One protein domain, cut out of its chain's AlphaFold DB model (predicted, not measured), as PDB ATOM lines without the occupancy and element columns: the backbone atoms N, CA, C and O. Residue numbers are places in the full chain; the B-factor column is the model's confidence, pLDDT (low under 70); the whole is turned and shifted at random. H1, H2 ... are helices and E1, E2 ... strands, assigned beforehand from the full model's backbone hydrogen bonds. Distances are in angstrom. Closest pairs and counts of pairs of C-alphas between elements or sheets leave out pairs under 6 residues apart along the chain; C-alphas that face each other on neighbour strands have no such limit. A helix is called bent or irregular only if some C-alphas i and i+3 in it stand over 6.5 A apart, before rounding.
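Overview. This is residues 17 to 196 of the 203 residues of an uncharacterized protein of Aspergillus tanneri (UniProt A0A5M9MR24). A long two-strand hairpin, E1 and E2, makes the core, with the short strand E3 beside E1; H4, H5 and H6 gather at one end of the hairpin, while H7 packs on E2 nearer the other end, with H3 beside H7. H1 and H2 reach out past the hairpin's loop end as an arm that makes much of the length, and residues 26 to 32 stick out. The printed part has 180 residues, with seven named helices and three named strands in the order H1 H2 H3 H4 E1 E2 H5 H6 H7 E3. The sheet is mixed, in the order E2 E1 E3, and the class is mixed, helices and strands. The whole is only just compact, close to loose, with a radius of gyration of the C-alphas of 18.7 A and spans of 60 by 44 by 26 A.

Arrangement. Begin at E1, residues 103 to 111, the inner strand. It forms an antiparallel hairpin with the edge strand E2, residues 127 to 135, at 160 degrees; look for N 106 and O 132 at 2.8 A and N 130 and O 108 at 2.8 A. The other edge strand, E3, residues 192 to 194, runs parallel to E1 at 8 degrees, with N 107 and O 192 within hydrogen-bond range at 2.8 A. H4, residues 81 to 94, is on the sheet at a height over the sheet of 9.1 A. It lies over E1 and runs slantwise to the strands, only just, at 32 degrees to E1 on the local plane; its closest C-alpha pair with E1 is Trp 87 and Phe 106, 7.1 A. H4 touches H5, residues 136 to 141, with residues 87 to 92 alone, at a steep tilt of 61 degrees, opposite ways; the closest C-alphas are those of Glu 88 and Ile 139, 5.8 A. H4 also touches H6, residues 144 to 151, about perpendicular at 76 degrees, closest at the C-alphas of Leu 81 and Ala 148, 4.6 A. H5 is on the sheet, and H6 only grazes it with residues 147 to 151. H7, residues 157 to 173, is on the sheet too, its closest C-alphas to E2 being those of Thr 164 and Asn 128, 6.2 A. H7 touches H3, residues 62 to 67, with residues 163 to 167 alone, closest at the C-alphas of Arg 163 and Glu 63, 6.2 A. H3 only grazes the sheet with residues 65 to 67. H1, residues 17 to 29, is only just not on the sheet, with 4 pairs of C-alphas within 10 A. H2, residues 37 to 42, is not on it, and H1 and H2 are only just apart, at 8.4 A. Every O i to N i+4 pair is within hydrogen-bond range in H1, H2, H4, H5, H6 and H7; in H3 it is 0 of 2, beside 2 of 3 O i to N i+3 pairs.

Along the chain. Find C-alpha 103 at (-158.213, 11.148, -32.637); from there E1 runs 26.1 A to C-alpha 111. E2 returns over 26.3 A, and E3 spans 6.3 A. H7 is the longest helix, 24.2 A from C-alpha 157 at (-147.816, -0.485, -11.242) to C-alpha 173. H4 measures 19.9 A and H1 18.4 A, the latter starting at C-alpha 17, (-153.012, 14.826, -2.281). The shorter helices are H2, H3, H5 and H6; H3 is irregular, with C-alphas 63 and 66 at 7.8 A.

Size, cuts and confidence. The two C-alphas farthest apart are those of Asn 32 and Ser 98, 61.9 A. The printed part has no cut. The long links are H2 to H3, H3 to H4, E1 to E2 and H7 to E3. The mean pLDDT of the printed part is 84.7; look for values under 70 at residues 69 to 80 and 95 to 98 of this predicted model.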
ATOM      1  N   THR A  17    -153.314  15.693  -3.434       93.19
ATOM      2  CA  THR A  17    -153.012  14.826  -2.281       93.19
ATOM      3  C   THR A  17    -152.065  15.539  -1.316       93.19
ATOM      4  O   THR A  17    -152.223  15.446  -0.100       93.19
ATOM      5  N   GLY A  18    -151.132  16.330  -1.849       93.19
ATOM      6  CA  GLY A  18    -150.285  17.225  -1.073       93.19
ATOM      7  C   GLY A  18    -151.060  18.368  -0.409       93.19
ATOM      8  O   GLY A  18    -150.871  18.632   0.779       93.19
ATOM      9  N   GLN A  19    -151.990  19.000  -1.129       94.25
ATOM     10  CA  GLN A  19    -152.834  20.073  -0.592       94.25
ATOM     11  C   GLN A  19    -153.794  19.563   0.496       94.25
ATOM     12  O   GLN A  19    -153.927  20.206   1.536       94.25
ATOM     13  N   ASP A  20    -154.408  18.394   0.299       93.25
ATOM     14  CA  ASP A  20    -155.221  17.675   1.293       93.25
ATOM     15  C   ASP A  20    -154.426  17.441   2.581       93.25
ATOM     16  O   ASP A  20    -154.870  17.755   3.687       93.25
ATOM     17  N   ARG A  21    -153.172  17.006   2.429       93.69
ATOM     18  CA  ARG A  21    -152.254  16.783   3.541       93.69
ATOM     19  C   ARG A  21    -151.886  18.071   4.291       93.69
ATOM     20  O   ARG A  21    -151.815  18.054   5.520       93.69
ATOM     21  N   VAL A  22    -151.702  19.189   3.588       94.00
ATOM     22  CA  VAL A  22    -151.481  20.516   4.199       94.00
ATOM     23  C   VAL A  22    -152.738  21.015   4.926       94.00
ATOM     24  O   VAL A  22    -152.635  21.514   6.046       94.00
ATOM     25  N   ILE A  23    -153.927  20.835   4.340       94.62
ATOM     26  CA  ILE A  23    -155.215  21.183   4.964       94.62
ATOM     27  C   ILE A  23    -155.434  20.357   6.238       94.62
ATOM     28  O   ILE A  23    -155.823  20.915   7.263       94.62
ATOM     29  N   HIS A  24    -155.110  19.064   6.220       94.12
ATOM     30  CA  HIS A  24    -155.164  18.202   7.399       94.12
ATOM     31  C   HIS A  24    -154.242  18.699   8.526       94.12
ATOM     32  O   HIS A  24    -154.683  18.828   9.668       94.12
ATOM     33  N   LEU A  25    -152.985  19.044   8.229       94.38
ATOM     34  CA  LEU A  25    -152.048  19.569   9.235       94.38
ATOM     35  C   LEU A  25    -152.481  20.935   9.793       94.38
ATOM     36  O   LEU A  25    -152.373  21.169  11.000       94.38
ATOM     37  N   LEU A  26    -153.050  21.812   8.962       94.94
ATOM     38  CA  LEU A  26    -153.689  23.052   9.416       94.94
ATOM     39  C   LEU A  26    -154.887  22.758  10.339       94.94
ATOM     40  O   LEU A  26    -154.985  23.334  11.420       94.94
ATOM     41  N   SER A  27    -155.747  21.812   9.954       95.38
ATOM     42  CA  SER A  27    -156.910  21.347  10.722       95.38
ATOM     43  C   SER A  27    -156.501  20.824  12.111       95.38
ATOM     44  O   SER A  27    -157.099  21.216  13.115       95.38
ATOM     45  N   LYS A  28    -155.419  20.032  12.196       95.50
ATOM     46  CA  LYS A  28    -154.794  19.605  13.465       95.50
ATOM     47  C   LYS A  28    -154.264  20.782  14.289       95.50
ATOM     48  O   LYS A  28    -154.547  20.877  15.483       95.50
ATOM     49  N   THR A  29    -153.554  21.712  13.646       95.50
ATOM     50  CA  THR A  29    -152.996  22.913  14.296       95.50
ATOM     51  C   THR A  29    -154.098  23.756  14.940       95.50
ATOM     52  O   THR A  29    -153.975  24.151  16.095       95.50
ATOM     53  N   CYS A  30    -155.226  23.958  14.252       96.31
ATOM     54  CA  CYS A  30    -156.386  24.683  14.780       96.31
ATOM     55  C   CYS A  30    -157.078  23.996  15.975       96.31
ATOM     56  O   CYS A  30    -157.880  24.638  16.652       96.31
ATOM     57  N   ARG A  31    -156.779  22.719  16.251       96.69
ATOM     58  CA  ARG A  31    -157.246  21.970  17.432       96.69
ATOM     59  C   ARG A  31    -156.167  21.791  18.511       96.69
ATOM     60  O   ARG A  31    -156.426  21.126  19.509       96.69
ATOM     61  N   ASN A  32    -154.981  22.386  18.337       96.44
ATOM     62  CA  ASN A  32    -153.784  22.159  19.159       96.44
ATOM     63  C   ASN A  32    -153.353  20.673  19.230       96.44
ATOM     64  O   ASN A  32    -152.793  20.227  20.231       96.44
ATOM     65  N   GLU A  33    -153.613  19.893  18.177       97.62
ATOM     66  CA  GLU A  33    -153.213  18.484  18.100       97.62
ATOM     67  C   GLU A  33    -151.747  18.340  17.672       97.62
ATOM     68  O   GLU A  33    -151.318  18.925  16.678       97.62
ATOM     69  N   LEU A  34    -150.990  17.502  18.387       95.38
ATOM     70  CA  LEU A  34    -149.598  17.197  18.051       95.38
ATOM     71  C   LEU A  34    -149.487  16.469  16.703       95.38
ATOM     72  O   LEU A  34    -150.294  15.588  16.386       95.38
ATOM     73  N   PHE A  35    -148.451  16.799  15.935       96.25
ATOM     74  CA  PHE A  35    -148.053  16.042  14.748       96.25
ATOM     75  C   PHE A  35    -147.323  14.752  15.163       96.25
ATOM     76  O   PHE A  35    -146.604  14.754  16.161       96.25
ATOM     77  N   SER A  36    -147.507  13.655  14.422       93.94
ATOM     78  CA  SER A  36    -146.727  12.421  14.625       93.94
ATOM     79  C   SER A  36    -145.348  12.502  13.956       93.94
ATOM     80  O   SER A  36    -145.129  13.316  13.057       93.94
ATOM     81  N   ASP A  37    -144.427  11.620  14.347       94.19
ATOM     82  CA  ASP A  37    -143.089  11.536  13.748       94.19
ATOM     83  C   ASP A  37    -143.131  11.210  12.242       94.19
ATOM     84  O   ASP A  37    -142.283  11.681  11.481       94.19
ATOM     85  N   GLU A  38    -144.144  10.465  11.780       91.75
ATOM     86  CA  GLU A  38    -144.382  10.248  10.345       91.75
ATOM     87  C   GLU A  38    -144.768  11.566   9.664       91.75
ATOM     88  O   GLU A  38    -144.234  11.904   8.617       91.75
ATOM     89  N   GLU A  39    -145.650  12.350  10.286       92.69
ATOM     90  CA  GLU A  39    -146.129  13.620   9.736       92.69
ATOM     91  C   GLU A  39    -145.020  14.673   9.640       92.69
ATOM     92  O   GLU A  39    -144.972  15.450   8.683       92.69
ATOM     93  N   LEU A  40    -144.132  14.687  10.636       92.00
ATOM     94  CA  LEU A  40    -142.958  15.550  10.693       92.00
ATOM     95  C   LEU A  40    -141.892  15.118   9.681       92.00
ATOM     96  O   LEU A  40    -141.326  15.973   9.002       92.00
ATOM     97  N   SER A  41    -141.623  13.818   9.547       91.12
ATOM     98  CA  SER A  41    -140.631  13.319   8.589       91.12
ATOM     99  C   SER A  41    -141.118  13.420   7.140       91.12
ATOM    100  O   SER A  41    -140.395  13.955   6.302       91.12
ATOM    101  N   SER A  42    -142.357  13.012   6.842       88.50
ATOM    102  CA  SER A  42    -142.942  13.072   5.495       88.50
ATOM    103  C   SER A  42    -143.066  14.505   4.972       88.50
ATOM    104  O   SER A  42    -142.817  14.752   3.793       88.50
ATOM    105  N   GLY A  43    -143.416  15.456   5.846       86.75
ATOM    106  CA  GLY A  43    -143.550  16.875   5.515       86.75
ATOM    107  C   GLY A  43    -142.223  17.604   5.279       86.75
ATOM    108  O   GLY A  43    -142.244  18.728   4.787       86.75
ATOM    109  N   ASN A  44    -141.085  16.976   5.603       90.19
ATOM    110  CA  ASN A  44    -139.736  17.528   5.435       90.19
ATOM    111  C   ASN A  44    -138.847  16.691   4.485       90.19
ATOM    112  O   ASN A  44    -137.634  16.899   4.438       90.19
ATOM    113  N   LEU A  45    -139.418  15.753   3.715       88.12
ATOM    114  CA  LEU A  45    -138.671  15.010   2.692       88.12
ATOM    115  C   LEU A  45    -138.179  15.944   1.574       88.12
ATOM    116  O   LEU A  45    -138.932  16.769   1.060       88.12
ATOM    117  N   ALA A  46    -136.918  15.777   1.165       84.12
ATOM    118  CA  ALA A  46    -136.308  16.558   0.092       84.12
ATOM    119  C   ALA A  46    -136.942  16.221  -1.279       84.12
ATOM    120  O   ALA A  46    -136.857  15.069  -1.710       84.12
ATOM    121  N   PRO A  47    -137.516  17.194  -2.021       78.56
ATOM    122  CA  PRO A  47    -138.211  16.908  -3.284       78.56
ATOM    123  C   PRO A  47    -137.326  16.412  -4.439       78.56
ATOM    124  O   PRO A  47    -137.857  15.944  -5.442       78.56
ATOM    125  N   LEU A  48    -135.999  16.553  -4.346       73.69
ATOM    126  CA  LEU A  48    -135.073  16.234  -5.441       73.69
ATOM    127  C   LEU A  48    -134.760  14.736  -5.557       73.69
ATOM    128  O   LEU A  48    -134.622  14.238  -6.670       73.69
ATOM    129  N   ASP A  49    -134.692  14.031  -4.426       74.00
ATOM    130  CA  ASP A  49    -134.239  12.632  -4.350       74.00
ATOM    131  C   ASP A  49    -135.402  11.633  -4.177       74.00
ATOM    132  O   ASP A  49    -135.202  10.421  -4.100       74.00
ATOM    133  N   ILE A  50    -136.639  12.138  -4.113       85.19
ATOM    134  CA  ILE A  50    -137.851  11.368  -3.790       85.19
ATOM    135  C   ILE A  50    -138.365  10.490  -4.947       85.19
ATOM    136  O   ILE A  50    -139.163   9.580  -4.727       85.19
ATOM    137  N   ILE A  51    -137.909  10.743  -6.179       87.12
ATOM    138  CA  ILE A  51    -138.156   9.886  -7.344       87.12
ATOM    139  C   ILE A  51    -136.798   9.345  -7.812       87.12
ATOM    140  O   ILE A  51    -136.020  10.109  -8.382       87.12
ATOM    141  N   PRO A  52    -136.487   8.050  -7.611       86.75
ATOM    142  CA  PRO A  52    -135.205   7.501  -8.031       86.75
ATOM    143  C   PRO A  52    -135.104   7.525  -9.559       86.75
ATOM    144  O   PRO A  52    -135.911   6.909 -10.256       86.75
ATOM    145  N   PHE A  53    -134.105   8.218 -10.094       90.50
ATOM    146  CA  PHE A  53    -133.885   8.306 -11.537       90.50
ATOM    147  C   PHE A  53    -133.597   6.929 -12.177       90.50
ATOM    148  O   PHE A  53    -133.315   5.930 -11.504       90.50
ATOM    149  N   LEU A  54    -133.715   6.868 -13.501       90.19
ATOM    150  CA  LEU A  54    -133.121   5.816 -14.325       90.19
ATOM    151  C   LEU A  54    -131.634   6.133 -14.560       90.19
ATOM    152  O   LEU A  54    -131.246   7.303 -14.583       90.19
ATOM    153  N   ASP A  55    -130.807   5.098 -14.706       89.38
ATOM    154  CA  ASP A  55    -129.347   5.221 -14.812       89.38
ATOM    155  C   ASP A  55    -128.862   5.756 -16.178       89.38
ATOM    156  O   ASP A  55    -129.643   6.064 -17.082       89.38
ATOM    157  N   ASP A  56    -127.547   5.905 -16.343       84.88
ATOM    158  CA  ASP A  56    -126.939   6.495 -17.544       84.88
ATOM    159  C   ASP A  56    -126.916   5.587 -18.783       84.88
ATOM    160  O   ASP A  56    -126.588   6.061 -19.871       84.88
ATOM    161  N   SER A  57    -127.359   4.328 -18.677       86.50
ATOM    162  CA  SER A  57    -127.716   3.518 -19.850       86.50
ATOM    163  C   SER A  57    -129.117   3.834 -20.396       86.50
ATOM    164  O   SER A  57    -129.437   3.441 -21.520       86.50
ATOM    165  N   TYR A  58    -129.949   4.573 -19.648       87.62
ATOM    166  CA  TYR A  58    -131.304   4.917 -20.071       87.62
ATOM    167  C   TYR A  58    -131.324   5.878 -21.265       87.62
ATOM    168  O   TYR A  58    -131.016   7.069 -21.138       87.62
ATOM    169  N   ILE A  59    -131.786   5.354 -22.402       83.06
ATOM    170  CA  ILE A  59    -132.144   6.100 -23.609       83.06
ATOM    171  C   ILE A  59    -133.673   6.222 -23.657       83.06
ATOM    172  O   ILE A  59    -134.378   5.218 -23.606       83.06
ATOM    173  N   ARG A  60    -134.175   7.456 -23.779       83.31
ATOM    174  CA  ARG A  60    -135.608   7.777 -23.889       83.31
ATOM    175  C   ARG A  60    -136.242   7.156 -25.141       83.31
ATOM    176  O   ARG A  60    -135.711   7.339 -26.239       83.31
ATOM    177  N   GLY A  61    -137.403   6.526 -24.979       81.06
ATOM    178  CA  GLY A  61    -138.224   5.964 -26.049       81.06
ATOM    179  C   GLY A  61    -139.577   6.671 -26.184       81.06
ATOM    180  O   GLY A  61    -139.683   7.894 -26.054       81.06
ATOM    181  N   ASP A  62    -140.615   5.887 -26.477       82.06
ATOM    182  CA  ASP A  62    -141.983   6.372 -26.718       82.06
ATOM    183  C   ASP A  62    -142.807   6.525 -25.424       82.06
ATOM    184  O   ASP A  62    -143.934   7.020 -25.443       82.06
ATOM    185  N   GLU A  63    -142.267   6.136 -24.267       82.88
ATOM    186  CA  GLU A  63    -142.949   6.198 -22.967       82.88
ATOM    187  C   GLU A  63    -143.292   7.629 -22.502       82.88
ATOM    188  O   GLU A  63    -144.241   7.816 -21.725       82.88
ATOM    189  N   LEU A  64    -142.556   8.624 -23.019       81.50
ATOM    190  CA  LEU A  64    -142.774  10.065 -22.833       81.50
ATOM    191  C   LEU A  64    -143.413  10.762 -24.055       81.50
ATOM    192  O   LEU A  64    -143.516  11.988 -24.063       81.50
ATOM    193  N   SER A  65    -143.877  10.017 -25.067       80.62
ATOM    194  CA  SER A  65    -144.522  10.541 -26.295       80.62
ATOM    195  C   SER A  65    -145.608  11.591 -26.022       80.62
ATOM    196  O   SER A  65    -145.614  12.657 -26.631       80.62
ATOM    197  N   HIS A  66    -146.484  11.330 -25.051       75.19
ATOM    198  CA  HIS A  66    -147.565  12.228 -24.629       75.19
ATOM    199  C   HIS A  66    -147.124  13.470 -23.843       75.19
ATOM    200  O   HIS A  66    -147.927  14.380 -23.622       75.19
ATOM    201  N   GLN A  67    -145.876  13.480 -23.375       80.31
ATOM    202  CA  GLN A  67    -145.337  14.466 -22.438       80.31
ATOM    203  C   GLN A  67    -144.295  15.387 -23.073       80.31
ATOM    204  O   GLN A  67    -143.913  16.382 -22.463       80.31
ATOM    205  N   ILE A  68    -143.885  15.097 -24.308       79.00
ATOM    206  CA  ILE A  68    -142.974  15.903 -25.121       79.00
ATOM    207  C   ILE A  68    -143.751  16.453 -26.319       79.00
ATOM    208  O   ILE A  68    -144.583  15.764 -26.903       79.00
ATOM    209  N   ILE A  69    -143.483  17.700 -26.712       61.72
ATOM    210  CA  ILE A  69    -144.190  18.366 -27.819       61.72
ATOM    211  C   ILE A  69    -143.779  17.751 -29.178       61.72
ATOM    212  O   ILE A  69    -142.862  18.234 -29.846       61.72
ATOM    213  N   LYS A  70    -144.451  16.662 -29.580       50.91
ATOM    214  CA  LYS A  70    -144.297  15.944 -30.862       50.91
ATOM    215  C   LYS A  70    -145.609  15.265 -31.313       50.91
ATOM    216  O   LYS A  70    -146.483  15.017 -30.486       50.91
ATOM    217  N   PRO A  71    -145.762  14.932 -32.610       32.53
ATOM    218  CA  PRO A  71    -146.964  14.268 -33.119       32.53
ATOM    219  C   PRO A  71    -146.997  12.736 -32.868       32.53
ATOM    220  O   PRO A  71    -146.506  11.977 -33.698       32.53
ATOM    221  N   GLY A  72    -147.651  12.304 -31.772       31.19
ATOM    222  CA  GLY A  72    -148.450  11.053 -31.692       31.19
ATOM    223  C   GLY A  72    -147.955   9.819 -30.882       31.19
ATOM    224  O   GLY A  72    -147.059   9.133 -31.354       31.19
ATOM    225  N   ARG A  73    -148.724   9.442 -29.819       31.38
ATOM    226  CA  ARG A  73    -149.139   8.050 -29.403       31.38
ATOM    227  C   ARG A  73    -148.079   7.056 -28.814       31.38
ATOM    228  O   ARG A  73    -146.906   7.210 -29.110       31.38
ATOM    229  N   VAL A  74    -148.343   5.995 -27.999       34.97
ATOM    230  CA  VAL A  74    -149.520   5.419 -27.248       34.97
ATOM    231  C   VAL A  74    -149.053   4.611 -25.979       34.97
ATOM    232  O   VAL A  74    -147.947   4.069 -25.984       34.97
ATOM    233  N   SER A  75    -149.942   4.296 -25.002       29.22
ATOM    234  CA  SER A  75    -150.277   2.911 -24.487       29.22
ATOM    235  C   SER A  75    -150.349   2.633 -22.937       29.22
ATOM    236  O   SER A  75    -149.736   3.345 -22.153       29.22
ATOM    237  N   GLN A  76    -151.010   1.529 -22.470       38.06
ATOM    238  CA  GLN A  76    -152.005   1.579 -21.347       38.06
ATOM    239  C   GLN A  76    -152.212   0.263 -20.397       38.06
ATOM    240  O   GLN A  76    -152.353  -0.802 -20.994       38.06
ATOM    241  N   VAL A  77    -152.286   0.270 -18.996       41.56
ATOM    242  CA  VAL A  77    -152.786  -0.794 -17.959       41.56
ATOM    243  C   VAL A  77    -153.670  -0.690 -16.506       41.56
ATOM    244  O   VAL A  77    -153.830  -1.794 -16.018       41.56
ATOM    245  N   HIS A  78    -154.341   0.338 -15.779       35.25
ATOM    246  CA  HIS A  78    -155.584   0.336 -14.766       35.25
ATOM    247  C   HIS A  78    -156.316   1.562 -13.916       35.25
ATOM    248  O   HIS A  78    -155.854   1.886 -12.833       35.25
ATOM    249  N   VAL A  79    -157.601   2.079 -14.173       56.94
ATOM    250  CA  VAL A  79    -158.953   2.310 -13.392       56.94
ATOM    251  C   VAL A  79    -160.122   2.825 -14.317       56.94
ATOM    252  O   VAL A  79    -159.930   3.817 -15.006       56.94
ATOM    253  N   GLY A  80    -161.338   2.223 -14.275       61.47
ATOM    254  CA  GLY A  80    -162.352   2.226 -15.369       61.47
ATOM    255  C   GLY A  80    -163.643   3.102 -15.348       61.47
ATOM    256  O   GLY A  80    -163.668   4.209 -15.877       61.47
ATOM    257  N   LEU A  81    -164.774   2.533 -14.891       79.44
ATOM    258  CA  LEU A  81    -166.110   2.713 -15.519       79.44
ATOM    259  C   LEU A  81    -166.709   4.132 -15.591       79.44
ATOM    260  O   LEU A  81    -167.192   4.515 -16.653       79.44
ATOM    261  N   LEU A  82    -166.679   4.924 -14.514       83.81
ATOM    262  CA  LEU A  82    -167.214   6.299 -14.549       83.81
ATOM    263  C   LEU A  82    -166.463   7.169 -15.569       83.81
ATOM    264  O   LEU A  82    -167.065   7.975 -16.271       83.81
ATOM    265  N   LEU A  83    -165.149   6.974 -15.673       84.88
ATOM    266  CA  LEU A  83    -164.292   7.754 -16.560       84.88
ATOM    267  C   LEU A  83    -164.541   7.386 -18.027       84.88
ATOM    268  O   LEU A  83    -164.559   8.263 -18.885       84.88
ATOM    269  N   ALA A  84    -164.836   6.108 -18.287       85.69
ATOM    270  CA  ALA A  84    -165.253   5.624 -19.598       85.69
ATOM    271  C   ALA A  84    -166.588   6.251 -20.016       85.69
ATOM    272  O   ALA A  84    -166.692   6.777 -21.118       85.69
ATOM    273  N   PHE A  85    -167.572   6.285 -19.112       88.75
ATOM    274  CA  PHE A  85    -168.863   6.929 -19.365       88.75
ATOM    275  C   PHE A  85    -168.748   8.443 -19.585       88.75
ATOM    276  O   PHE A  85    -169.422   8.989 -20.459       88.75
ATOM    277  N   MET A  86    -167.864   9.126 -18.851       89.81
ATOM    278  CA  MET A  86    -167.576  10.541 -19.097       89.81
ATOM    279  C   MET A  86    -166.917  10.756 -20.466       89.81
ATOM    280  O   MET A  86    -167.346  11.641 -21.201       89.81
ATOM    281  N   TRP A  87    -165.921   9.947 -20.840       88.94
ATOM    282  CA  TRP A  87    -165.259  10.048 -22.146       88.94
ATOM    283  C   TRP A  87    -166.219   9.760 -23.304       88.94
ATOM    284  O   TRP A  87    -166.248  10.522 -24.268       88.94
ATOM    285  N   GLU A  88    -167.054   8.725 -23.178       89.94
ATOM    286  CA  GLU A  88    -168.088   8.369 -24.152       89.94
ATOM    287  C   GLU A  88    -169.127   9.489 -24.294       89.94
ATOM    288  O   GLU A  88    -169.381   9.959 -25.400       89.94
ATOM    289  N   SER A  89    -169.660  10.008 -23.182       89.88
ATOM    290  CA  SER A  89    -170.661  11.086 -23.189       89.88
ATOM    291  C   SER A  89    -170.115  12.400 -23.760       89.88
ATOM    292  O   SER A  89    -170.804  13.095 -24.511       89.88
ATOM    293  N   ILE A  90    -168.863  12.746 -23.442       88.38
ATOM    294  CA  ILE A  90    -168.188  13.930 -23.993       88.38
ATOM    295  C   ILE A  90    -167.910  13.734 -25.491       88.38
ATOM    296  O   ILE A  90    -168.188  14.629 -26.284       88.38
ATOM    297  N   THR A  91    -167.446  12.557 -25.905       85.88
ATOM    298  CA  THR A  91    -167.251  12.208 -27.324       85.88
ATOM    299  C   THR A  91    -168.561  12.297 -28.107       85.88
ATOM    300  O   THR A  91    -168.626  12.978 -29.127       85.88
ATOM    301  N   ARG A  92    -169.636  11.699 -27.584       83.50
ATOM    302  CA  ARG A  92    -170.980  11.665 -28.182       83.50
ATOM    303  C   ARG A  92    -171.613  13.053 -28.327       83.50
ATOM    304  O   ARG A  92    -172.355  13.273 -29.275       83.50
ATOM    305  N   THR A  93    -171.313  13.991 -27.425       83.62
ATOM    306  CA  THR A  93    -171.799  15.386 -27.505       83.62
ATOM    307  C   THR A  93    -170.916  16.303 -28.353       83.62
ATOM    308  O   THR A  93    -171.400  17.325 -28.832       83.62
ATOM    309  N   ARG A  94    -169.641  15.950 -28.563       74.75
ATOM    310  CA  ARG A  94    -168.699  16.710 -29.402       74.75
ATOM    311  C   ARG A  94    -168.627  16.236 -30.855       74.75
ATOM    312  O   ARG A  94    -168.157  17.004 -31.686       74.75
ATOM    313  N   LEU A  95    -169.051  15.002 -31.142       66.25
ATOM    314  CA  LEU A  95    -168.968  14.327 -32.442       66.25
ATOM    315  C   LEU A  95    -169.570  15.170 -33.589       66.25
ATOM    316  O   LEU A  95    -170.796  15.253 -33.709       66.25
ATOM    317  N   PRO A  96    -168.746  15.768 -34.471       61.88
ATOM    318  CA  PRO A  96    -169.235  16.422 -35.676       61.88
ATOM    319  C   PRO A  96    -169.492  15.345 -36.744       61.88
ATOM    320  O   PRO A  96    -168.649  14.460 -36.909       61.88
ATOM    321  N   PRO A  97    -170.565  15.424 -37.554       59.72
ATOM    322  CA  PRO A  97    -170.820  14.440 -38.617       59.72
ATOM    323  C   PRO A  97    -169.734  14.344 -39.707       59.72
ATOM    324  O   PRO A  97    -169.816  13.476 -40.570       59.72
ATOM    325  N   SER A  98    -168.756  15.256 -39.712       61.97
ATOM    326  CA  SER A  98    -167.751  15.425 -40.765       61.97
ATOM    327  C   SER A  98    -166.443  14.652 -40.568       61.97
ATOM    328  O   SER A  98    -165.719  14.491 -41.544       61.97
ATOM    329  N   ASP A  99    -166.112  14.201 -39.352       72.75
ATOM    330  CA  ASP A  99    -164.914  13.378 -39.113       72.75
ATOM    331  C   ASP A  99    -165.083  12.413 -37.917       72.75
ATOM    332  O   ASP A  99    -164.774  12.766 -36.775       72.75
ATOM    333  N   PRO A 100    -165.536  11.169 -38.162       74.25
ATOM    334  CA  PRO A 100    -165.567  10.112 -37.151       74.25
ATOM    335  C   PRO A 100    -164.178   9.506 -36.853       74.25
ATOM    336  O   PRO A 100    -164.013   8.799 -35.854       74.25
ATOM    337  N   THR A 101    -163.174   9.765 -37.701       82.19
ATOM    338  CA  THR A 101    -161.820   9.192 -37.603       82.19
ATOM    339  C   THR A 101    -160.868  10.004 -36.725       82.19
ATOM    340  O   THR A 101    -159.876   9.448 -36.255       82.19
ATOM    341  N   SER A 102    -161.205  11.269 -36.449       85.06
ATOM    342  CA  SER A 102    -160.505  12.166 -35.524       85.06
ATOM    343  C   SER A 102    -160.059  11.477 -34.229       85.06
ATOM    344  O   SER A 102    -160.824  10.757 -33.576       85.06
ATOM    345  N   GLU A 103    -158.810  11.727 -33.839       87.94
ATOM    346  CA  GLU A 103    -158.213  11.148 -32.637       87.94
ATOM    347  C   GLU A 103    -158.704  11.848 -31.361       87.94
ATOM    348  O   GLU A 103    -158.888  13.067 -31.311       87.94
ATOM    349  N   THR A 104    -158.890  11.062 -30.301       88.31
ATOM    350  CA  THR A 104    -159.226  11.532 -28.953       88.31
ATOM    351  C   THR A 104    -158.340  10.827 -27.930       88.31
ATOM    352  O   THR A 104    -158.085   9.627 -28.040       88.31
ATOM    353  N   THR A 105    -157.876  11.579 -26.934       90.44
ATOM    354  CA  THR A 105    -157.053  11.093 -25.819       90.44
ATOM    355  C   THR A 105    -157.787  11.328 -24.502       90.44
ATOM    356  O   THR A 105    -158.236  12.442 -24.230       90.44
ATOM    357  N   PHE A 106    -157.856  10.323 -23.635       91.88
ATOM    358  CA  PHE A 106    -158.182  10.506 -22.225       91.88
ATOM    359  C   PHE A 106    -156.880  10.632 -21.432       91.88
ATOM    360  O   PHE A 106    -156.180   9.645 -21.207       91.88
ATOM    361  N   ALA A 107    -156.532  11.860 -21.048       91.12
ATOM    362  CA  ALA A 107    -155.344  12.174 -20.265       91.12
ATOM    363  C   ALA A 107    -155.729  12.320 -18.792       91.12
ATOM    364  O   ALA A 107    -156.441  13.247 -18.401       91.12
ATOM    365  N   ARG A 108    -155.273  11.402 -17.947       92.62
ATOM    366  CA  ARG A 108    -155.745  11.281 -16.573       92.62
ATOM    367  C   ARG A 108    -154.627  11.439 -15.549       92.62
ATOM    368  O   ARG A 108    -153.660  10.691 -15.570       92.62
ATOM    369  N   ALA A 109    -154.824  12.334 -14.592       92.19
ATOM    370  CA  ALA A 109    -153.921  12.537 -13.467       92.19
ATOM    371  C   ALA A 109    -154.012  11.410 -12.426       92.19
ATOM    372  O   ALA A 109    -155.110  11.000 -12.028       92.19
ATOM    373  N   ILE A 110    -152.846  10.933 -11.984       92.62
ATOM    374  CA  ILE A 110    -152.647   9.798 -11.080       92.62
ATOM    375  C   ILE A 110    -151.693  10.202  -9.954       92.62
ATOM    376  O   ILE A 110    -150.558  10.587 -10.222       92.62
ATOM    377  N   ASP A 111    -152.122  10.032  -8.700       92.62
ATOM    378  CA  ASP A 111    -151.209   9.979  -7.553       92.62
ATOM    379  C   ASP A 111    -150.342   8.713  -7.650       92.62
ATOM    380  O   ASP A 111    -150.856   7.580  -7.661       92.62
ATOM    381  N   VAL A 112    -149.028   8.929  -7.756       94.00
ATOM    382  CA  VAL A 112    -148.025   7.881  -7.986       94.00
ATOM    383  C   VAL A 112    -147.183   7.552  -6.755       94.00
ATOM    384  O   VAL A 112    -146.329   6.671  -6.842       94.00
ATOM    385  N   ARG A 113    -147.466   8.150  -5.584       93.81
ATOM    386  CA  ARG A 113    -146.729   7.902  -4.324       93.81
ATOM    387  C   ARG A 113    -146.568   6.409  -4.028       93.81
ATOM    388  O   ARG A 113    -145.458   5.899  -3.898       93.81
ATOM    389  N   ARG A 114    -147.692   5.689  -4.074       90.69
ATOM    390  CA  ARG A 114    -147.817   4.229  -3.881       90.69
ATOM    391  C   ARG A 114    -147.112   3.342  -4.918       90.69
ATOM    392  O   ARG A 114    -147.057   2.138  -4.712       90.69
ATOM    393  N   PHE A 115    -146.643   3.896  -6.037       91.06
ATOM    394  CA  PHE A 115    -145.848   3.168  -7.037       91.06
ATOM    395  C   PHE A 115    -144.347   3.427  -6.878       91.06
ATOM    396  O   PHE A 115    -143.546   2.619  -7.319       91.06
ATOM    397  N   LEU A 116    -143.976   4.523  -6.212       91.62
ATOM    398  CA  LEU A 116    -142.592   4.923  -5.940       91.62
ATOM    399  C   LEU A 116    -142.163   4.657  -4.482       91.62
ATOM    400  O   LEU A 116    -141.075   5.056  -4.084       91.62
ATOM    401  N   ASN A 117    -143.011   4.000  -3.682       90.50
ATOM    402  CA  ASN A 117    -142.849   3.806  -2.231       90.50
ATOM    403  C   ASN A 117    -142.720   5.115  -1.420       90.50
ATOM    404  O   ASN A 117    -142.182   5.122  -0.315       90.50
ATOM    405  N   VAL A 118    -143.253   6.219  -1.947       91.75
ATOM    406  CA  VAL A 118    -143.322   7.508  -1.247       91.75
ATOM    407  C   VAL A 118    -144.481   7.475  -0.238       91.75
ATOM    408  O   VAL A 118    -145.560   6.987  -0.594       91.75
ATOM    409  N   PRO A 119    -144.321   8.005   0.992       91.62
ATOM    410  CA  PRO A 119    -145.414   8.087   1.958       91.62
ATOM    411  C   PRO A 119    -146.636   8.827   1.396       91.62
ATOM    412  O   PRO A 119    -146.507   9.885   0.777       91.62
ATOM    413  N   SER A 120    -147.844   8.318   1.665       89.62
ATOM    414  CA  SER A 120    -149.104   9.021   1.353       89.62
ATOM    415  C   SER A 120    -149.193  10.386   2.044       89.62
ATOM    416  O   SER A 120    -149.876  11.289   1.573       89.62
ATOM    417  N   THR A 121    -148.457  10.537   3.141       90.69
ATOM    418  CA  THR A 121    -148.300  11.736   3.957       90.69
ATOM    419  C   THR A 121    -147.302  12.759   3.393       90.69
ATOM    420  O   THR A 121    -147.101  13.797   4.030       90.69
ATOM    421  N   TYR A 122    -146.695  12.531   2.217       93.00
ATOM    422  CA  TYR A 122    -145.855  13.522   1.524       93.00
ATOM    423  C   TYR A 122    -146.687  14.641   0.876       93.00
ATOM    424  O   TYR A 122    -147.545  14.393   0.020       93.00
ATOM    425  N   SER A 123    -146.388  15.882   1.266       93.12
ATOM    426  CA  SER A 123    -147.136  17.102   0.930       93.12
ATOM    427  C   SER A 123    -146.784  17.746  -0.420       93.12
ATOM    428  O   SER A 123    -147.499  18.648  -0.852       93.12
ATOM    429  N   GLY A 124    -145.708  17.320  -1.086       93.19
ATOM    430  CA  GLY A 124    -145.287  17.882  -2.375       93.19
ATOM    431  C   GLY A 124    -145.949  17.235  -3.600       93.19
ATOM    432  O   GLY A 124    -146.804  16.360  -3.485       93.19
ATOM    433  N   LEU A 125    -145.536  17.659  -4.794       92.62
ATOM    434  CA  LEU A 125    -146.011  17.159  -6.091       92.62
ATOM    435  C   LEU A 125    -145.453  15.753  -6.413       92.62
ATOM    436  O   LEU A 125    -144.276  15.622  -6.741       92.62
ATOM    437  N   ILE A 126    -146.298  14.713  -6.378       92.44
ATOM    438  CA  ILE A 126    -146.003  13.333  -6.825       92.44
ATOM    439  C   ILE A 126    -147.188  12.828  -7.665       92.44
ATOM    440  O   ILE A 126    -147.965  11.948  -7.280       92.44
ATOM    441  N   GLN A 127    -147.316  13.409  -8.856       93.06
ATOM    442  CA  GLN A 127    -148.370  13.106  -9.817       93.06
ATOM    443  C   GLN A 127    -147.763  12.789 -11.188       93.06
ATOM    444  O   GLN A 127    -146.871  13.495 -11.654       93.06
ATOM    445  N   ASN A 128    -148.289  11.771 -11.866       93.81
ATOM    446  CA  ASN A 128    -148.022  11.524 -13.285       93.81
ATOM    447  C   ASN A 128    -149.343  11.309 -14.042       93.81
ATOM    448  O   ASN A 128    -150.427  11.310 -13.451       93.81
ATOM    449  N   MET A 129    -149.257  11.156 -15.359       91.56
ATOM    450  CA  MET A 129    -150.392  11.104 -16.264       91.56
ATOM    451  C   MET A 129    -150.485   9.773 -17.006       91.56
ATOM    452  O   MET A 129    -149.514   9.242 -17.555       91.56
ATOM    453  N   ALA A 130    -151.717   9.300 -17.054       91.19
ATOM    454  CA  ALA A 130    -152.184   8.138 -17.771       91.19
ATOM    455  C   ALA A 130    -152.807   8.565 -19.111       91.19
ATOM    456  O   ALA A 130    -153.639   9.471 -19.097       91.19
ATOM    457  N   TYR A 131    -152.441   7.957 -20.246       90.19
ATOM    458  CA  TYR A 131    -152.905   8.383 -21.577       90.19
ATOM    459  C   TYR A 131    -153.544   7.252 -22.395       90.19
ATOM    460  O   TYR A 131    -152.875   6.335 -22.875       90.19
ATOM    461  N   ASN A 132    -154.856   7.351 -22.606       90.69
ATOM    462  CA  ASN A 132    -155.604   6.438 -23.465       90.69
ATOM    463  C   ASN A 132    -155.977   7.128 -24.778       90.69
ATOM    464  O   ASN A 132    -156.857   7.982 -24.772       90.69
ATOM    465  N   ASP A 133    -155.373   6.751 -25.903       88.50
ATOM    466  CA  ASP A 133    -155.834   7.211 -27.219       88.50
ATOM    467  C   ASP A 133    -156.846   6.258 -27.850       88.50
ATOM    468  O   ASP A 133    -156.767   5.039 -27.686       88.50
ATOM    469  N   SER A 134    -157.755   6.833 -28.634       89.19
ATOM    470  CA  SER A 134    -158.698   6.142 -29.513       89.19
ATOM    471  C   SER A 134    -159.175   7.109 -30.620       89.19
ATOM    472  O   SER A 134    -158.567   8.166 -30.819       89.19
ATOM    473  N   THR A 135    -160.228   6.773 -31.365       88.62
ATOM    474  CA  THR A 135    -160.929   7.705 -32.274       88.62
ATOM    475  C   THR A 135    -162.334   8.001 -31.762       88.62
ATOM    476  O   THR A 135    -162.888   7.226 -30.979       88.62
ATOM    477  N   LEU A 136    -162.936   9.111 -32.205       85.69
ATOM    478  CA  LEU A 136    -164.301   9.478 -31.803       85.69
ATOM    479  C   LEU A 136    -165.305   8.346 -32.104       85.69
ATOM    480  O   LEU A 136    -166.142   8.023 -31.262       85.69
ATOM    481  N   GLN A 137    -165.171   7.687 -33.261       85.81
ATOM    482  CA  GLN A 137    -165.961   6.502 -33.593       85.81
ATOM    483  C   GLN A 137    -165.690   5.321 -32.655       85.81
ATOM    484  O   GLN A 137    -166.628   4.748 -32.112       85.81
ATOM    485  N   GLN A 138    -164.424   4.953 -32.429       87.00
ATOM    486  CA  GLN A 138    -164.085   3.811 -31.572       87.00
ATOM    487  C   GLN A 138    -164.611   3.974 -30.138       87.00
ATOM    488  O   GLN A 138    -164.943   2.978 -29.501       87.00
ATOM    489  N   ILE A 139    -164.706   5.200 -29.625       89.25
ATOM    490  CA  ILE A 139    -165.293   5.485 -28.309       89.25
ATOM    491  C   ILE A 139    -166.831   5.471 -28.339       89.25
ATOM    492  O   ILE A 139    -167.443   5.109 -27.342       89.25
ATOM    493  N   SER A 140    -167.468   5.800 -29.467       85.56
ATOM    494  CA  SER A 140    -168.929   5.698 -29.639       85.56
ATOM    495  C   SER A 140    -169.424   4.256 -29.845       85.56
ATOM    496  O   SER A 140    -170.514   3.911 -29.387       85.56
ATOM    497  N   ASP A 141    -168.638   3.429 -30.542       86.81
ATOM    498  CA  ASP A 141    -169.042   2.091 -31.002       86.81
ATOM    499  C   ASP A 141    -168.665   0.969 -30.011       86.81
ATOM    500  O   ASP A 141    -169.201  -0.140 -30.082       86.81
ATOM    501  N   GLN A 142    -167.742   1.224 -29.076       87.62
ATOM    502  CA  GLN A 142    -167.334   0.244 -28.067       87.62
ATOM    503  C   GLN A 142    -168.276   0.198 -26.860       87.62
ATOM    504  O   GLN A 142    -168.781   1.208 -26.378       87.62
ATOM    505  N   LEU A 143    -168.420  -0.997 -26.279       87.56
ATOM    506  CA  LEU A 143    -169.077  -1.155 -24.984       87.56
ATOM    507  C   LEU A 143    -168.333  -0.362 -23.901       87.56
ATOM    508  O   LEU A 143    -167.106  -0.446 -23.795       87.56
ATOM    509  N   LEU A 144    -169.085   0.272 -22.996       87.44
ATOM    510  CA  LEU A 144    -168.544   0.890 -21.780       87.44
ATOM    511  C   LEU A 144    -167.639  -0.052 -20.986       87.44
ATOM    512  O   LEU A 144    -166.670   0.408 -20.401       87.44
ATOM    513  N   GLY A 145    -167.910  -1.361 -20.988       81.69
ATOM    514  CA  GLY A 145    -167.036  -2.364 -20.378       81.69
ATOM    515  C   GLY A 145    -165.655  -2.458 -21.038       81.69
ATOM    516  O   GLY A 145    -164.672  -2.624 -20.327       81.69
ATOM    517  N   CYS A 146    -165.556  -2.286 -22.360       86.25
ATOM    518  CA  CYS A 146    -164.296  -2.288 -23.108       86.25
ATOM    519  C   CYS A 146    -163.515  -0.991 -22.898       86.25
ATOM    520  O   CYS A 146    -162.332  -1.055 -22.591       86.25
ATOM    521  N   ILE A 147    -164.175   0.171 -22.953       88.38
ATOM    522  CA  ILE A 147    -163.539   1.467 -22.656       88.38
ATOM    523  C   ILE A 147    -163.137   1.508 -21.178       88.38
ATOM    524  O   ILE A 147    -162.031   1.902 -20.835       88.38
ATOM    525  N   ALA A 148    -163.981   1.011 -20.272       86.06
ATOM    526  CA  ALA A 148    -163.636   0.838 -18.867       86.06
ATOM    527  C   ALA A 148    -162.550  -0.213 -18.658       86.06
ATOM    528  O   ALA A 148    -161.848  -0.085 -17.662       86.06
ATOM    529  N   SER A 149    -162.397  -1.197 -19.555       83.25
ATOM    530  CA  SER A 149    -161.259  -2.120 -19.595       83.25
ATOM    531  C   SER A 149    -160.012  -1.443 -20.137       83.25
ATOM    532  O   SER A 149    -158.958  -1.728 -19.615       83.25
ATOM    533  N   GLN A 150    -160.112  -0.501 -21.078       86.38
ATOM    534  CA  GLN A 150    -159.010   0.325 -21.583       86.38
ATOM    535  C   GLN A 150    -158.595   1.388 -20.572       86.38
ATOM    536  O   GLN A 150    -157.423   1.630 -20.399       86.38
ATOM    537  N   LEU A 151    -159.497   1.949 -19.772       87.62
ATOM    538  CA  LEU A 151    -159.115   2.792 -18.641       87.62
ATOM    539  C   LEU A 151    -158.660   1.927 -17.446       87.62
ATOM    540  O   LEU A 151    -157.627   2.232 -16.853       87.62
ATOM    541  N   ARG A 152    -159.307   0.770 -17.156       84.12
ATOM    542  CA  ARG A 152    -158.729  -0.386 -16.400       84.12
ATOM    543  C   ARG A 152    -157.506  -0.976 -17.112       84.12
ATOM    544  O   ARG A 152    -156.808  -1.803 -16.543       84.12
ATOM    545  N   GLN A 153    -157.127  -0.393 -18.229       85.00
ATOM    546  CA  GLN A 153    -155.849  -0.583 -18.812       85.00
ATOM    547  C   GLN A 153    -155.175   0.784 -19.054       85.00
ATOM    548  O   GLN A 153    -154.848   1.009 -20.178       85.00
ATOM    549  N   GLU A 154    -154.922   1.706 -18.100       86.38
ATOM    550  CA  GLU A 154    -153.778   2.678 -18.193       86.38
ATOM    551  C   GLU A 154    -152.670   2.557 -17.092       86.38
ATOM    552  O   GLU A 154    -151.522   2.203 -17.350       86.38
ATOM    553  N   ILE A 155    -153.027   2.753 -15.830       86.75
ATOM    554  CA  ILE A 155    -152.160   2.647 -14.645       86.75
ATOM    555  C   ILE A 155    -151.726   1.212 -14.232       86.75
ATOM    556  O   ILE A 155    -152.225   0.674 -13.242       86.75
ATOM    557  N   ASP A 156    -150.779   0.595 -14.942       89.69
ATOM    558  CA  ASP A 156    -150.026  -0.574 -14.426       89.69
ATOM    559  C   ASP A 156    -149.034  -0.146 -13.331       89.69
ATOM    560  O   ASP A 156    -148.392   0.891 -13.518       89.69
ATOM    561  N   PRO A 157    -148.793  -0.905 -12.245       89.38
ATOM    562  CA  PRO A 157    -147.816  -0.485 -11.242       89.38
ATOM    563  C   PRO A 157    -146.372  -0.400 -11.793       89.38
ATOM    564  O   PRO A 157    -145.814   0.698 -11.723       89.38
ATOM    565  N   PRO A 158    -145.782  -1.445 -12.426       91.44
ATOM    566  CA  PRO A 158    -144.454  -1.339 -13.046       91.44
ATOM    567  C   PRO A 158    -144.364  -0.278 -14.150       91.44
ATOM    568  O   PRO A 158    -143.415   0.507 -14.173       91.44
ATOM    569  N   LYS A 159    -145.357  -0.197 -15.054       90.75
ATOM    570  CA  LYS A 159    -145.353   0.820 -16.124       90.75
ATOM    571  C   LYS A 159    -145.373   2.239 -15.568       90.75
ATOM    572  O   LYS A 159    -144.682   3.098 -16.100       90.75
ATOM    573  N   ILE A 160    -146.167   2.510 -14.533       91.88
ATOM    574  CA  ILE A 160    -146.313   3.861 -13.981       91.88
ATOM    575  C   ILE A 160    -145.113   4.246 -13.125       91.88
ATOM    576  O   ILE A 160    -144.699   5.404 -13.191       91.88
ATOM    577  N   GLU A 161    -144.508   3.308 -12.394       93.88
ATOM    578  CA  GLU A 161    -143.196   3.527 -11.778       93.88
ATOM    579  C   GLU A 161    -142.184   3.947 -12.858       93.88
ATOM    580  O   GLU A 161    -141.675   5.069 -12.826       93.88
ATOM    581  N   PHE A 162    -141.984   3.105 -13.878       93.94
ATOM    582  CA  PHE A 162    -141.033   3.349 -14.964       93.94
ATOM    583  C   PHE A 162    -141.293   4.672 -15.698       93.94
ATOM    584  O   PHE A 162    -140.383   5.489 -15.816       93.94
ATOM    585  N   ARG A 163    -142.536   4.943 -16.124       93.25
ATOM    586  CA  ARG A 163    -142.914   6.193 -16.815       93.25
ATOM    587  C   ARG A 163    -142.708   7.434 -15.947       93.25
ATOM    588  O   ARG A 163    -142.399   8.497 -16.478       93.25
ATOM    589  N   THR A 164    -142.861   7.328 -14.627       94.56
ATOM    590  CA  THR A 164    -142.617   8.463 -13.719       94.56
ATOM    591  C   THR A 164    -141.128   8.697 -13.507       94.56
ATOM    592  O   THR A 164    -140.679   9.839 -13.567       94.56
ATOM    593  N   ARG A 165    -140.345   7.627 -13.336       94.81
ATOM    594  CA  ARG A 165    -138.881   7.705 -13.234       94.81
ATOM    595  C   ARG A 165    -138.260   8.236 -14.530       94.81
ATOM    596  O   ARG A 165    -137.426   9.130 -14.468       94.81
ATOM    597  N   ALA A 166    -138.744   7.788 -15.691       93.56
ATOM    598  CA  ALA A 166    -138.374   8.308 -17.007       93.56
ATOM    599  C   ALA A 166    -138.627   9.820 -17.139       93.56
ATOM    600  O   ALA A 166    -137.723  10.558 -17.530       93.56
ATOM    601  N   LEU A 167    -139.825  10.293 -16.771       92.75
ATOM    602  CA  LEU A 167    -140.176  11.716 -16.814       92.75
ATOM    603  C   LEU A 167    -139.293  12.548 -15.871       92.75
ATOM    604  O   LEU A 167    -138.805  13.610 -16.256       92.75
ATOM    605  N   ALA A 168    -139.059  12.055 -14.653       92.81
ATOM    606  CA  ALA A 168    -138.195  12.708 -13.674       92.81
ATOM    607  C   ALA A 168    -136.734  12.776 -14.159       92.81
ATOM    608  O   ALA A 168    -136.107  13.828 -14.053       92.81
ATOM    609  N   THR A 169    -136.214  11.705 -14.769       92.50
ATOM    610  CA  THR A 169    -134.881  11.671 -15.389       92.50
ATOM    611  C   THR A 169    -134.764  12.635 -16.569       92.50
ATOM    612  O   THR A 169    -133.766  13.347 -16.663       92.50
ATOM    613  N   GLU A 170    -135.770  12.716 -17.444       90.38
ATOM    614  CA  GLU A 170    -135.779  13.668 -18.563       90.38
ATOM    615  C   GLU A 170    -135.790  15.117 -18.055       90.38
ATOM    616  O   GLU A 170    -134.986  15.937 -18.499       90.38
ATOM    617  N   LEU A 171    -136.631  15.431 -17.063       90.19
ATOM    618  CA  LEU A 171    -136.670  16.744 -16.414       90.19
ATOM    619  C   LEU A 171    -135.362  17.072 -15.676       90.19
ATOM    620  O   LEU A 171    -134.940  18.228 -15.684       90.19
ATOM    621  N   HIS A 172    -134.700  16.093 -15.060       90.81
ATOM    622  CA  HIS A 172    -133.408  16.281 -14.400       90.81
ATOM    623  C   HIS A 172    -132.291  16.573 -15.416       90.81
ATOM    624  O   HIS A 172    -131.575  17.566 -15.278       90.81
ATOM    625  N   ARG A 173    -132.177  15.756 -16.473       89.88
ATOM    626  CA  ARG A 173    -131.168  15.909 -17.541       89.88
ATOM    627  C   ARG A 173    -131.391  17.171 -18.388       89.88
ATOM    628  O   ARG A 173    -130.430  17.767 -18.876       89.88
ATOM    629  N   SER A 174    -132.639  17.614 -18.544       88.31
ATOM    630  CA  SER A 174    -133.001  18.764 -19.380       88.31
ATOM    631  C   SER A 174    -132.751  20.111 -18.701       88.31
ATOM    632  O   SER A 174    -133.435  20.490 -17.746       88.31
ATOM    633  N   ARG A 175    -131.814  20.895 -19.254       87.69
ATOM    634  CA  ARG A 175    -131.579  22.294 -18.845       87.69
ATOM    635  C   ARG A 175    -132.780  23.193 -19.149       87.69
ATOM    636  O   ARG A 175    -133.213  23.932 -18.273       87.69
ATOM    637  N   ASP A 176    -133.322  23.093 -20.361       88.06
ATOM    638  CA  ASP A 176    -134.591  23.715 -20.743       88.06
ATOM    639  C   ASP A 176    -135.726  22.691 -20.621       88.06
ATOM    640  O   ASP A 176    -135.678  21.625 -21.232       88.06
ATOM    641  N   LYS A 177    -136.744  23.029 -19.828       88.25
ATOM    642  CA  LYS A 177    -137.910  22.185 -19.527       88.25
ATOM    643  C   LYS A 177    -139.166  22.598 -20.308       88.25
ATOM    644  O   LYS A 177    -140.184  21.926 -20.194       88.25
ATOM    645  N   SER A 178    -139.105  23.660 -21.116       84.25
ATOM    646  CA  SER A 178    -140.249  24.216 -21.863       84.25
ATOM    647  C   SER A 178    -140.898  23.235 -22.850       84.25
ATOM    648  O   SER A 178    -142.071  23.373 -23.189       84.25
ATOM    649  N   HIS A 179    -140.147  22.220 -23.283       80.25
ATOM    650  CA  HIS A 179    -140.594  21.180 -24.206       80.25
ATOM    651  C   HIS A 179    -141.382  20.032 -23.539       80.25
ATOM    652  O   HIS A 179    -141.853  19.141 -24.251       80.25
ATOM    653  N   VAL A 180    -141.507  20.034 -22.202       85.88
ATOM    654  CA  VAL A 180    -142.196  18.999 -21.415       85.88
ATOM    655  C   VAL A 180    -143.521  19.538 -20.874       85.88
ATOM    656  O   VAL A 180    -143.562  20.583 -20.229       85.88
ATOM    657  N   SER A 181    -144.620  18.811 -21.089       85.31
ATOM    658  CA  SER A 181    -145.928  19.136 -20.508       85.31
ATOM    659  C   SER A 181    -146.785  17.892 -20.303       85.31
ATOM    660  O   SER A 181    -146.978  17.097 -21.218       85.31
ATOM    661  N   CYS A 182    -147.405  17.774 -19.128       82.38
ATOM    662  CA  CYS A 182    -148.356  16.708 -18.798       82.38
ATOM    663  C   CYS A 182    -149.621  16.676 -19.681       82.38
ATOM    664  O   CYS A 182    -150.412  15.737 -19.577       82.38
ATOM    665  N   THR A 183    -149.817  17.646 -20.576       80.88
ATOM    666  CA  THR A 183    -150.887  17.629 -21.586       80.88
ATOM    667  C   THR A 183    -150.381  17.971 -22.995       80.88
ATOM    668  O   THR A 183    -151.161  18.470 -23.804       80.88
ATOM    669  N   ALA A 184    -149.100  17.723 -23.310       78.56
ATOM    670  CA  ALA A 184    -148.459  18.162 -24.560       78.56
ATOM    671  C   ALA A 184    -149.198  17.722 -25.840       78.56
ATOM    672  O   ALA A 184    -149.280  18.498 -26.789       78.56
ATOM    673  N   THR A 185    -149.768  16.512 -25.860       78.75
ATOM    674  CA  THR A 185    -150.509  15.968 -27.017       78.75
ATOM    675  C   THR A 185    -152.037  16.037 -26.876       78.75
ATOM    676  O   THR A 185    -152.753  15.409 -27.653       78.75
ATOM    677  N   VAL A 186    -152.577  16.723 -25.863       82.38
ATOM    678  CA  VAL A 186    -154.000  16.609 -25.492       82.38
ATOM    679  C   VAL A 186    -154.833  17.706 -26.159       82.38
ATOM    680  O   VAL A 186    -154.937  18.822 -25.658       82.38
ATOM    681  N   SER A 187    -155.447  17.371 -27.296       81.56
ATOM    682  CA  SER A 187    -156.319  18.262 -28.079       81.56
ATOM    683  C   SER A 187    -157.493  18.836 -27.258       81.56
ATOM    684  O   SER A 187    -158.363  18.072 -26.836       81.56
ATOM    685  N   PRO A 188    -157.614  20.167 -27.072       82.56
ATOM    686  CA  PRO A 188    -158.728  20.751 -26.317       82.56
ATOM    687  C   PRO A 188    -160.115  20.497 -26.931       82.56
ATOM    688  O   PRO A 188    -161.115  20.537 -26.214       82.56
ATOM    689  N   SER A 189    -160.192  20.242 -28.243       83.25
ATOM    690  CA  SER A 189    -161.451  19.985 -28.949       83.25
ATOM    691  C   SER A 189    -161.896  18.526 -28.840       83.25
ATOM    692  O   SER A 189    -163.045  18.276 -28.489       83.25
ATOM    693  N   THR A 190    -161.019  17.552 -29.090       83.75
ATOM    694  CA  THR A 190    -161.395  16.125 -29.161       83.75
ATOM    695  C   THR A 190    -161.058  15.326 -27.904       83.75
ATOM    696  O   THR A 190    -161.730  14.334 -27.624       83.75
ATOM    697  N   SER A 191    -160.067  15.749 -27.121       86.62
ATOM    698  CA  SER A 191    -159.544  15.009 -25.966       86.62
ATOM    699  C   SER A 191    -160.130  15.494 -24.630       86.62
ATOM    700  O   SER A 191    -160.826  16.515 -24.547       86.62
ATOM    701  N   VAL A 192    -159.870  14.729 -23.565       89.56
ATOM    702  CA  VAL A 192    -160.348  14.986 -22.197       89.56
ATOM    703  C   VAL A 192    -159.184  14.882 -21.213       89.56
ATOM    704  O   VAL A 192    -158.601  13.812 -21.055       89.56
ATOM    705  N   SER A 193    -158.891  15.975 -20.507       88.69
ATOM    706  CA  SER A 193    -158.024  15.968 -19.321       88.69
ATOM    707  C   SER A 193    -158.868  15.755 -18.063       88.69
ATOM    708  O   SER A 193    -159.857  16.461 -17.867       88.69
ATOM    709  N   PHE A 194    -158.491  14.814 -17.193       90.56
ATOM    710  CA  PHE A 194    -159.262  14.473 -15.992       90.56
ATOM    711  C   PHE A 194    -158.381  14.257 -14.752       90.56
ATOM    712  O   PHE A 194    -157.430  13.479 -14.785       90.56
ATOM    713  N   SER A 195    -158.744  14.869 -13.622       90.19
ATOM    714  CA  SER A 195    -158.155  14.587 -12.304       90.19
ATOM    715  C   SER A 195    -159.242  14.138 -11.329       90.19
ATOM    716  O   SER A 195    -160.359  14.652 -11.359       90.19
ATOM    717  N   SER A 196    -158.943  13.137 -10.496       86.88
ATOM    718  CA  SER A 196    -159.933  12.491  -9.626       86.88
ATOM    719  C   SER A 196    -159.650  12.775  -8.158       86.88
ATOM    720  O   SER A 196    -158.778  12.159  -7.555       86.88
TER     721      SER A 196